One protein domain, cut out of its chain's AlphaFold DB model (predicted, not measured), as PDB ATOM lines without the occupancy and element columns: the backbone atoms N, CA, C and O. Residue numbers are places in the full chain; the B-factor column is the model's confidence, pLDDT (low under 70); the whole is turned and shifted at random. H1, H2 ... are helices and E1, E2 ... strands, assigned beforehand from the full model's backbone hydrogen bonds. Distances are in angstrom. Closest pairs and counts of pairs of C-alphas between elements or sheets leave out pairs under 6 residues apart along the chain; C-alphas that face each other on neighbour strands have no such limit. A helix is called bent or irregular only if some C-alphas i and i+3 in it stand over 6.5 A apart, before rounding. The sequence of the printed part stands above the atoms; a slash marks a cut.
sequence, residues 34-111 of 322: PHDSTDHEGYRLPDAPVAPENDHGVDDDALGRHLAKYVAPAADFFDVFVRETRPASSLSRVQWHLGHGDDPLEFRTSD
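AT A GLANCE: This is residues 34 to 111 of the 322 residues of the protein "Peptidase S15" of Rhodococcus sp. AW25M09 (UniProt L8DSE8). This domain has little regular structure: a long bent helix, H1, makes one side of a loose frame, and a small two-stranded hairpin, E1 and E2, makes the opposite side, with unnamed loops joining them at both ends. The 78 printed residues hold H1, E1 and E2 in that order, class mixed, with only 30 residues in named elements. The whole is only just loose, close to compact, with radius of gyration of the C-alphas 14.2 A and spans of 40 by 28 by 18 A.

HOW THE PARTS SIT: Residues 34 to 35 pair, parallel, with residues 95 to 96 of E1, residues 94 to 97. H1, residues 60 to 81, was assigned as one helix by its hydrogen bonds but is bent: C-alphas 70 and 73 are 7.0 A apart. Its arms H1a, residues 60 to 70, and H1b, residues 73 to 81, stand at a steep tilt of 43 degrees; in both, every O i to N i+4 pair is within hydrogen-bond range. H1a is apart from E1. E1 and E2, residues 107 to 110, form an antiparallel hairpin at 146 degrees; N 96 and O 108 are 2.9 A apart, within hydrogen-bond range. H1a and H1b are apart from E2.

IN THESE COORDINATES: H1a begins at C-alpha 60 (120.799, 109.666, 151.963) and spans 14.8 A; H1b spans 12.3 A. E1 spans 10.3 A and E2 10.2 A, ending at C-alpha 110 (121.909, 140.940, 138.189).

THE WHOLE: The C-alphas farthest apart, of Pro 52 and Pro 87, are 39.8 A apart. The printed part has no cut. The link from H1 to E1 is long, 12 residues. Residues 34 to 35 have pLDDT under 70.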
ATOM      1  N   PRO A  34     116.061 133.005 142.660       55.12
ATOM      2  CA  PRO A  34     117.083 132.137 142.100       55.12
ATOM      3  C   PRO A  34     116.541 131.458 140.834       55.12
ATOM      4  O   PRO A  34     115.548 130.739 140.892       55.12
ATOM      5  N   HIS A  35     117.194 131.686 139.695       63.88
ATOM      6  CA  HIS A  35     116.966 130.934 138.457       63.88
ATOM      7  C   HIS A  35     118.090 129.910 138.286       63.88
ATOM      8  O   HIS A  35     119.139 130.213 137.719       63.88
ATOM      9  N   ASP A  36     117.901 128.703 138.817       77.25
ATOM     10  CA  ASP A  36     118.875 127.619 138.670       77.25
ATOM     11  C   ASP A  36     118.610 126.802 137.388       77.25
ATOM     12  O   ASP A  36     117.506 126.747 136.838       77.25
ATOM     13  N   SER A  37     119.639 126.111 136.911       84.19
ATOM     14  CA  SER A  37     119.552 125.121 135.842       84.19
ATOM     15  C   SER A  37     119.027 123.766 136.346       84.19
ATOM     16  O   SER A  37     119.439 122.717 135.857       84.19
ATOM     17  N   THR A  38     118.047 123.773 137.252       88.38
ATOM     18  CA  THR A  38     117.431 122.565 137.821       88.38
ATOM     19  C   THR A  38     116.169 122.123 137.093       88.38
ATOM     20  O   THR A  38     115.602 122.933 136.372       88.38
ATOM     21  N   ASP A  39     115.718 120.883 137.264       88.69
ATOM     22  CA  ASP A  39     114.334 120.480 136.969       88.69
ATOM     23  C   ASP A  39     113.426 120.661 138.201       88.69
ATOM     24  O   ASP A  39     113.823 121.289 139.187       88.69
ATOM     25  N   HIS A  40     112.186 120.166 138.129       87.62
ATOM     26  CA  HIS A  40     111.190 120.336 139.191       87.62
ATOM     27  C   HIS A  40     111.544 119.553 140.464       87.62
ATOM     28  O   HIS A  40     111.288 120.035 141.566       87.62
ATOM     29  N   GLU A  41     112.179 118.387 140.332       89.88
ATOM     30  CA  GLU A  41     112.707 117.631 141.476       89.88
ATOM     31  C   GLU A  41     114.065 118.172 141.968       89.88
ATOM     32  O   GLU A  41     114.640 117.671 142.930       89.88
ATOM     33  N   GLY A  42     114.600 119.229 141.350       89.00
ATOM     34  CA  GLY A  42     115.827 119.877 141.801       89.00
ATOM     35  C   GLY A  42     117.111 119.122 141.437       89.00
ATOM     36  O   GLY A  42     118.167 119.387 142.028       89.00
ATOM     37  N   TYR A  43     117.058 118.214 140.457       91.19
ATOM     38  CA  TYR A  43     118.255 117.734 139.765       91.19
ATOM     39  C   TYR A  43     118.842 118.855 138.924       91.19
ATOM     40  O   TYR A  43     118.102 119.695 138.426       91.19
ATOM     41  N   ARG A  44     120.166 118.902 138.762       88.44
ATOM     42  CA  ARG A  44     120.859 120.002 138.068       88.44
ATOM     43  C   ARG A  44     121.409 119.544 136.732       88.44
ATOM     44  O   ARG A  44     121.941 118.445 136.630       88.44
ATOM     45  N   LEU A  45     121.351 120.427 135.738       90.50
ATOM     46  CA  LEU A  45     121.806 120.134 134.380       90.50
ATOM     47  C   LEU A  45     123.270 119.649 134.305       90.50
ATOM     48  O   LEU A  45     123.513 118.687 133.588       90.50
ATOM     49  N   PRO A  46     124.245 120.209 135.052       88.81
ATOM     50  CA  PRO A  46     125.623 119.713 135.005       88.81
ATOM     51  C   PRO A  46     125.819 118.302 135.565       88.81
ATOM     52  O   PRO A  46     126.842 117.675 135.301       88.81
ATOM     53  N   ASP A  47     124.865 117.825 136.365       90.06
ATOM     54  CA  ASP A  47     124.884 116.487 136.940       90.06
ATOM     55  C   ASP A  47     124.121 115.487 136.039       90.06
ATOM     56  O   ASP A  47     124.029 114.320 136.398       90.06
ATOM     57  N   ALA A  48     123.571 115.925 134.897       91.00
ATOM     58  CA  ALA A  48     122.679 115.149 134.039       91.00
ATOM     59  C   ALA A  48     123.430 114.358 132.935       91.00
ATOM     60  O   ALA A  48     124.349 114.896 132.313       91.00
ATOM     61  N   PRO A  49     123.025 113.112 132.609       93.81
ATOM     62  CA  PRO A  49     122.057 112.299 133.343       93.81
ATOM     63  C   PRO A  49     122.586 111.938 134.737       93.81
ATOM     64  O   PRO A  49     123.774 111.655 134.911       93.81
ATOM     65  N   VAL A  50     121.697 111.952 135.728       93.31
ATOM     66  CA  VAL A  50     122.087 111.870 137.139       93.31
ATOM     67  C   VAL A  50     122.532 110.460 137.499       93.31
ATOM     68  O   VAL A  50     121.789 109.486 137.384       93.31
ATOM     69  N   ALA A  51     123.777 110.356 137.959       92.75
ATOM     70  CA  ALA A  51     124.330 109.114 138.481       92.75
ATOM     71  C   ALA A  51     123.717 108.769 139.857       92.75
ATOM     72  O   ALA A  51     123.404 109.691 140.615       92.75
ATOM     73  N   PRO A  52     123.595 107.478 140.231       90.50
ATOM     74  CA  PRO A  52     122.969 107.063 141.492       90.50
ATOM     75  C   PRO A  52     123.546 107.735 142.743       90.50
ATOM     76  O   PRO A  52     122.816 108.049 143.673       90.50
ATOM     77  N   GLU A  53     124.850 108.014 142.765       91.38
ATOM     78  CA  GLU A  53     125.515 108.721 143.862       91.38
ATOM     79  C   GLU A  53     125.064 110.180 144.036       91.38
ATOM     80  O   GLU A  53     125.343 110.779 145.073       91.38
ATOM     81  N   ASN A  54     124.398 110.762 143.036       90.62
ATOM     82  CA  ASN A  54     123.826 112.109 143.041       90.62
ATOM     83  C   ASN A  54     122.285 112.097 143.016       90.62
ATOM     84  O   ASN A  54     121.675 113.169 143.022       90.62
ATOM     85  N   ASP A  55     121.662 110.915 143.030       94.31
ATOM     86  CA  ASP A  55     120.212 110.738 143.086       94.31
ATOM     87  C   ASP A  55     119.718 110.855 144.538       94.31
ATOM     88  O   ASP A  55     119.877 109.958 145.371       94.31
ATOM     89  N   HIS A  56     119.108 111.999 144.850       93.69
ATOM     90  CA  HIS A  56     118.603 112.310 146.186       93.69
ATOM     91  C   HIS A  56     117.317 111.546 146.552       93.69
ATOM     92  O   HIS A  56     116.871 111.627 147.696       93.69
ATOM     93  N   GLY A  57     116.713 110.818 145.610       91.56
ATOM     94  CA  GLY A  57     115.575 109.936 145.848       91.56
ATOM     95  C   GLY A  57     115.968 108.550 146.366       91.56
ATOM     96  O   GLY A  57     115.104 107.838 146.886       91.56
ATOM     97  N   VAL A  58     117.244 108.156 146.249       93.25
ATOM     98  CA  VAL A  58     117.712 106.802 146.609       93.25
ATOM     99  C   VAL A  58     118.933 106.762 147.537       93.25
ATOM    100  O   VAL A  58     119.164 105.719 148.153       93.25
ATOM    101  N   ASP A  59     119.694 107.855 147.666       93.25
ATOM    102  CA  ASP A  59     120.900 107.939 148.503       93.25
ATOM    103  C   ASP A  59     120.803 109.071 149.552       93.25
ATOM    104  O   ASP A  59     120.631 110.247 149.222       93.25
ATOM    105  N   ASP A  60     120.932 108.722 150.839       94.44
ATOM    106  CA  ASP A  60     120.799 109.666 151.963       94.44
ATOM    107  C   ASP A  60     121.912 110.733 151.984       94.44
ATOM    108  O   ASP A  60     121.673 111.879 152.386       94.44
ATOM    109  N   ASP A  61     123.129 110.394 151.542       94.69
ATOM    110  CA  ASP A  61     124.234 111.351 151.466       94.69
ATOM    111  C   ASP A  61     124.005 112.332 150.304       94.69
ATOM    112  O   ASP A  61     124.312 113.526 150.425       94.69
ATOM    113  N   ALA A  62     123.461 111.863 149.176       93.25
ATOM    114  CA  ALA A  62     123.023 112.701 148.062       93.25
ATOM    115  C   ALA A  62     121.888 113.636 148.489       93.25
ATOM    116  O   ALA A  62     121.971 114.845 148.244       93.25
ATOM    117  N   LEU A  63     120.894 113.117 149.216       94.75
ATOM    118  CA  LEU A  63     119.817 113.910 149.803       94.75
ATOM    119  C   LEU A  63     120.354 114.981 150.754       94.75
ATOM    120  O   LEU A  63     119.952 116.140 150.662       94.75
ATOM    121  N   GLY A  64     121.320 114.646 151.612       94.00
ATOM    122  CA  GLY A  64     121.983 115.614 152.485       94.00
ATOM    123  C   GLY A  64     122.658 116.754 151.710       94.00
ATOM    124  O   GLY A  64     122.500 117.927 152.064       94.00
ATOM    125  N   ARG A  65     123.367 116.437 150.615       91.44
ATOM    126  CA  ARG A  65     123.988 117.447 149.733       91.44
ATOM    127  C   ARG A  65     122.953 118.280 148.978       91.44
ATOM    128  O   ARG A  65     123.171 119.479 148.807       91.44
ATOM    129  N   HIS A  66     121.856 117.672 148.524       90.75
ATOM    130  CA  HIS A  66     120.758 118.365 147.852       90.75
ATOM    131  C   HIS A  66     120.051 119.334 148.811       90.75
ATOM    132  O   HIS A  66     119.975 120.524 148.514       90.75
ATOM    133  N   LEU A  67     119.636 118.878 149.999       91.94
ATOM    134  CA  LEU A  67     118.954 119.707 151.000       91.94
ATOM    135  C   LEU A  67     119.795 120.912 151.427       91.94
ATOM    136  O   LEU A  67     119.261 122.011 151.574       91.94
ATOM    137  N   ALA A  68     121.110 120.733 151.589       89.75
ATOM    138  CA  ALA A  68     122.011 121.836 151.901       89.75
ATOM    139  C   ALA A  68     121.985 122.934 150.824       89.75
ATOM    140  O   ALA A  68     122.028 124.112 151.164       89.75
ATOM    141  N   LYS A  69     121.878 122.565 149.542       85.62
ATOM    142  CA  LYS A  69     121.785 123.512 148.420       85.62
ATOM    143  C   LYS A  69     120.383 124.111 148.299       85.62
ATOM    144  O   LYS A  69     120.255 125.321 148.177       85.62
ATOM    145  N   TYR A  70     119.350 123.277 148.375       86.69
ATOM    146  CA  TYR A  70     117.953 123.668 148.185       86.69
ATOM    147  C   TYR A  70     117.453 124.618 149.283       86.69
ATOM    148  O   TYR A  70     116.759 125.596 149.014       86.69
ATOM    149  N   VAL A  71     117.837 124.366 150.539       90.44
ATOM    150  CA  VAL A  71     117.371 125.153 151.692       90.44
ATOM    151  C   VAL A  71     118.237 126.392 151.940       90.44
ATOM    152  O   VAL A  71     117.743 127.358 152.524       90.44
ATOM    153  N   ALA A  72     119.503 126.406 151.500       88.56
ATOM    154  CA  ALA A  72     120.430 127.507 151.783       88.56
ATOM    155  C   ALA A  72     119.904 128.894 151.358       88.56
ATOM    156  O   ALA A  72     119.908 129.778 152.214       88.56
ATOM    157  N   PRO A  73     119.365 129.105 150.138       87.81
ATOM    158  CA  PRO A  73     118.836 130.411 149.742       87.81
ATOM    159  C   PRO A  73     117.683 130.893 150.633       87.81
ATOM    160  O   PRO A  73     117.625 132.064 151.014       87.81
ATOM    161  N   ALA A  74     116.781 129.986 151.023       90.44
ATOM    162  CA  ALA A  74     115.677 130.313 151.923       90.44
ATOM    163  C   ALA A  74     116.175 130.630 153.343       90.44
ATOM    164  O   ALA A  74     115.694 131.571 153.977       90.44
ATOM    165  N   ALA A  75     117.160 129.879 153.842       91.88
ATOM    166  CA  ALA A  75     117.792 130.155 155.128       91.88
ATOM    167  C   ALA A  75     118.494 131.522 155.130       91.88
ATOM    168  O   ALA A  75     118.283 132.308 156.054       91.88
ATOM    169  N   ASP A  76     119.242 131.843 154.070       90.94
ATOM    170  CA  ASP A  76     119.894 133.141 153.881       90.94
ATOM    171  C   ASP A  76     118.883 134.293 153.874       90.94
ATOM    172  O   ASP A  76     119.102 135.315 154.535       90.94
ATOM    173  N   PHE A  77     117.750 134.112 153.190       92.75
ATOM    174  CA  PHE A  77     116.646 135.068 153.191       92.75
ATOM    175  C   PHE A  77     116.101 135.304 154.608       92.75
ATOM    176  O   PHE A  77     115.971 136.451 155.044       92.75
ATOM    177  N   PHE A  78     115.819 134.244 155.370       95.12
ATOM    178  CA  PHE A  78     115.306 134.389 156.735       95.12
ATOM    179  C   PHE A  78     116.331 134.991 157.699       95.12
ATOM    180  O   PHE A  78     115.967 135.788 158.568       95.12
ATOM    181  N   ASP A  79     117.614 134.677 157.541       95.00
ATOM    182  CA  ASP A  79     118.673 135.280 158.345       95.00
ATOM    183  C   ASP A  79     118.766 136.802 158.126       95.00
ATOM    184  O   ASP A  79     119.081 137.534 159.069       95.00
ATOM    185  N   VAL A  80     118.448 137.290 156.921       95.06
ATOM    186  CA  VAL A  80     118.441 138.718 156.564       95.06
ATOM    187  C   VAL A  80     117.144 139.416 156.978       95.06
ATOM    188  O   VAL A  80     117.202 140.462 157.617       95.06
ATOM    189  N   PHE A  81     115.977 138.858 156.652       94.56
ATOM    190  CA  PHE A  81     114.696 139.569 156.802       94.56
ATOM    191  C   PHE A  81     113.906 139.216 158.062       94.56
ATOM    192  O   PHE A  81     113.031 139.979 158.459       94.56
ATOM    193  N   VAL A  82     114.186 138.072 158.695       96.38
ATOM    194  CA  VAL A  82     113.492 137.651 159.925       96.38
ATOM    195  C   VAL A  82     114.394 137.805 161.138       96.38
ATOM    196  O   VAL A  82     113.962 138.321 162.165       96.38
ATOM    197  N   ARG A  83     115.646 137.352 161.043       96.31
ATOM    198  CA  ARG A  83     116.608 137.477 162.148       96.31
ATOM    199  C   ARG A  83     117.427 138.761 162.108       96.31
ATOM    200  O   ARG A  83     118.102 139.047 163.093       96.31
ATOM    201  N   GLU A  84     117.394 139.489 160.993       95.62
ATOM    202  CA  GLU A  84     118.114 140.756 160.805       95.62
ATOM    203  C   GLU A  84     119.623 140.649 161.123       95.62
ATOM    204  O   GLU A  84     120.252 141.580 161.621       95.62
ATOM    205  N   THR A  85     120.233 139.491 160.839       96.81
ATOM    206  CA  THR A  85     121.661 139.226 161.129       96.81
ATOM    207  C   THR A  85     122.612 139.929 160.160       96.81
ATOM    208  O   THR A  85     123.793 140.108 160.463       96.81
ATOM    209  N   ARG A  86     122.106 140.328 158.988       95.06
ATOM    210  CA  ARG A  86     122.812 141.017 157.902       95.06
ATOM    211  C   ARG A  86     121.866 142.035 157.243       95.06
ATOM    212  O   ARG A  86     120.654 141.837 157.292       95.06
ATOM    213  N   PRO A  87     122.380 143.116 156.626       93.25
ATOM    214  CA  PRO A  87     121.538 144.078 155.915       93.25
ATOM    215  C   PRO A  87     120.943 143.474 154.635       93.25
ATOM    216  O   PRO A  87     121.599 142.677 153.978       93.25
ATOM    217  N   ALA A  88     119.760 143.933 154.207       89.88
ATOM    218  CA  ALA A  88     119.119 143.482 152.960       89.88
ATOM    219  C   ALA A  88     120.023 143.607 151.718       89.88
ATOM    220  O   ALA A  88     119.973 142.769 150.825       89.88
ATOM    221  N   SER A  89     120.910 144.608 151.698       91.00
ATOM    222  CA  SER A  89     121.898 144.806 150.631       91.00
ATOM    223  C   SER A  89     122.975 143.717 150.553       91.00
ATOM    224  O   SER A  89     123.817 143.781 149.664       91.00
ATOM    225  N   SER A  90     123.005 142.751 151.480       91.25
ATOM    226  CA  SER A  90     123.891 141.586 151.386       91.25
ATOM    227  C   SER A  90     123.364 140.494 150.457       91.25
ATOM    228  O   SER A  90     124.097 139.545 150.199       91.25
ATOM    229  N   LEU A  91     122.107 140.580 150.010       90.19
ATOM    230  CA  LEU A  91     121.526 139.652 149.045       90.19
ATOM    231  C   LEU A  91     121.457 140.309 147.668       90.19
ATOM    232  O   LEU A  91     121.036 141.460 147.534       90.19
ATOM    233  N   SER A  92     121.851 139.560 146.643       89.94
ATOM    234  CA  SER A  92     121.633 139.950 145.249       89.94
ATOM    235  C   SER A  92     120.142 139.896 144.925       89.94
ATOM    236  O   SER A  92     119.449 138.981 145.363       89.94
ATOM    237  N   ARG A  93     119.650 140.855 144.131       88.25
ATOM    238  CA  ARG A  93     118.240 140.883 143.701       88.25
ATOM    239  C   ARG A  93     117.891 139.666 142.851       88.25
ATOM    240  O   ARG A  93     116.856 139.044 143.062       88.25
ATOM    241  N   VAL A  94     118.773 139.326 141.915       90.94
ATOM    242  CA  VAL A  94     118.660 138.140 141.070       90.94
ATOM    243  C   VAL A  94     119.959 137.356 141.149       90.94
ATOM    244  O   VAL A  94     121.050 137.930 141.087       90.94
ATOM    245  N   GLN A  95     119.822 136.041 141.276       90.50
ATOM    246  CA  GLN A  95     120.905 135.079 141.113       90.50
ATOM    247  C   GLN A  95     120.466 134.056 140.076       90.50
ATOM    248  O   GLN A  95     119.323 133.602 140.107       90.50
ATOM    249  N   TRP A  96     121.342 133.705 139.147       90.25
ATOM    250  CA  TRP A  96     121.001 132.784 138.073       90.25
ATOM    251  C   TRP A  96     122.203 131.951 137.650       90.25
ATOM    252  O   TRP A  96     123.334 132.426 137.689       90.25
ATOM    253  N   HIS A  97     121.962 130.708 137.253       90.25
ATOM    254  CA  HIS A  97     123.001 129.792 136.796       90.25
ATOM    255  C   HIS A  97     122.877 129.573 135.287       90.25
ATOM    256  O   HIS A  97     121.826 129.150 134.805       90.25
ATOM    257  N   LEU A  98     123.954 129.838 134.540       91.75
ATOM    258  CA  LEU A  98     123.998 129.563 133.106       91.75
ATOM    259  C   LEU A  98     124.263 128.070 132.881       91.75
ATOM    260  O   LEU A  98     125.379 127.593 133.070       91.75
ATOM    261  N   GLY A  99     123.239 127.326 132.459       91.19
ATOM    262  CA  GLY A  99     123.400 125.937 132.028       91.19
ATOM    263  C   GLY A  99     124.412 125.824 130.884       91.19
ATOM    264  O   GLY A  99     124.390 126.661 129.986       91.19
ATOM    265  N   HIS A 100     125.298 124.823 130.943       89.88
ATOM    266  CA  HIS A 100     126.452 124.665 130.036       89.88
ATOM    267  C   HIS A 100     127.409 125.878 130.007       89.88
ATOM    268  O   HIS A 100     128.176 126.060 129.066       89.88
ATOM    269  N   GLY A 101     127.378 126.729 131.037       83.44
ATOM    270  CA  GLY A 101     128.379 127.772 131.229       83.44
ATOM    271  C   GLY A 101     129.767 127.203 131.549       83.44
ATOM    272  O   GLY A 101     129.928 126.018 131.834       83.44
ATOM    273  N   ASP A 102     130.772 128.081 131.533       82.94
ATOM    274  CA  ASP A 102     132.181 127.713 131.740       82.94
ATOM    275  C   ASP A 102     132.448 127.079 133.119       82.94
ATOM    276  O   ASP A 102     133.299 126.195 133.244       82.94
ATOM    277  N   ASP A 103     131.714 127.519 134.146       83.00
ATOM    278  CA  ASP A 103     131.718 126.925 135.482       83.00
ATOM    279  C   ASP A 103     130.304 126.414 135.839       83.00
ATOM    280  O   ASP A 103     129.384 127.218 136.007       83.00
ATOM    281  N   PRO A 104     130.116 125.087 135.998       75.50
ATOM    282  CA  PRO A 104     128.824 124.465 136.301       75.50
ATOM    283  C   PRO A 104     128.322 124.694 137.737       75.50
ATOM    284  O   PRO A 104     127.304 124.125 138.142       75.50
ATOM    285  N   LEU A 105     129.071 125.429 138.560       77.25
ATOM    286  CA  LEU A 105     128.688 125.796 139.922       77.25
ATOM    287  C   LEU A 105     128.577 127.315 140.104       77.25
ATOM    288  O   LEU A 105     128.184 127.764 141.186       77.25
ATOM    289  N   GLU A 106     128.916 128.109 139.086       85.88
ATOM    290  CA  GLU A 106     128.926 129.564 139.183       85.88
ATOM    291  C   GLU A 106     127.514 130.139 139.028       85.88
ATOM    292  O   GLU A 106     126.884 130.078 137.971       85.88
ATOM    293  N   PHE A 107     127.033 130.781 140.092       87.62
ATOM    294  CA  PHE A 107     125.882 131.669 140.006       87.62
ATOM    295  C   PHE A 107     126.333 133.066 139.591       87.62
ATOM    296  O   PHE A 107     127.204 133.674 140.215       87.62
ATOM    297  N   ARG A 108     125.668 133.605 138.576       89.50
ATOM    298  CA  ARG A 108     125.750 135.004 138.164       89.50
ATOM    299  C   ARG A 108     124.709 135.828 138.908       89.50
ATOM    300  O   ARG A 108     123.743 135.297 139.458       89.50
ATOM    301  N   THR A 109     124.899 137.143 138.924       91.31
ATOM    302  CA  THR A 109     123.991 138.070 139.610       91.31
ATOM    303  C   THR A 109     123.583 139.209 138.694       91.31
ATOM    304  O   THR A 109     124.330 139.567 137.790       91.31
ATOM    305  N   SER A 110     122.395 139.765 138.915       90.50
ATOM    306  CA  SER A 110     121.909 140.940 138.189       90.50
ATOM    307  C   SER A 110     120.901 141.733 139.026       90.50
ATOM    308  O   SER A 110     120.339 141.234 140.006       90.50
ATOM    309  N   ASP A 111     120.662 142.986 138.636       91.31
ATOM    310  CA  ASP A 111     119.659 143.849 139.278       91.31
ATOM    311  C   ASP A 111     118.224 143.554 138.813       91.31
ATOM    312  O   ASP A 111     117.260 143.881 139.511       91.31
TER     313      ASP A 111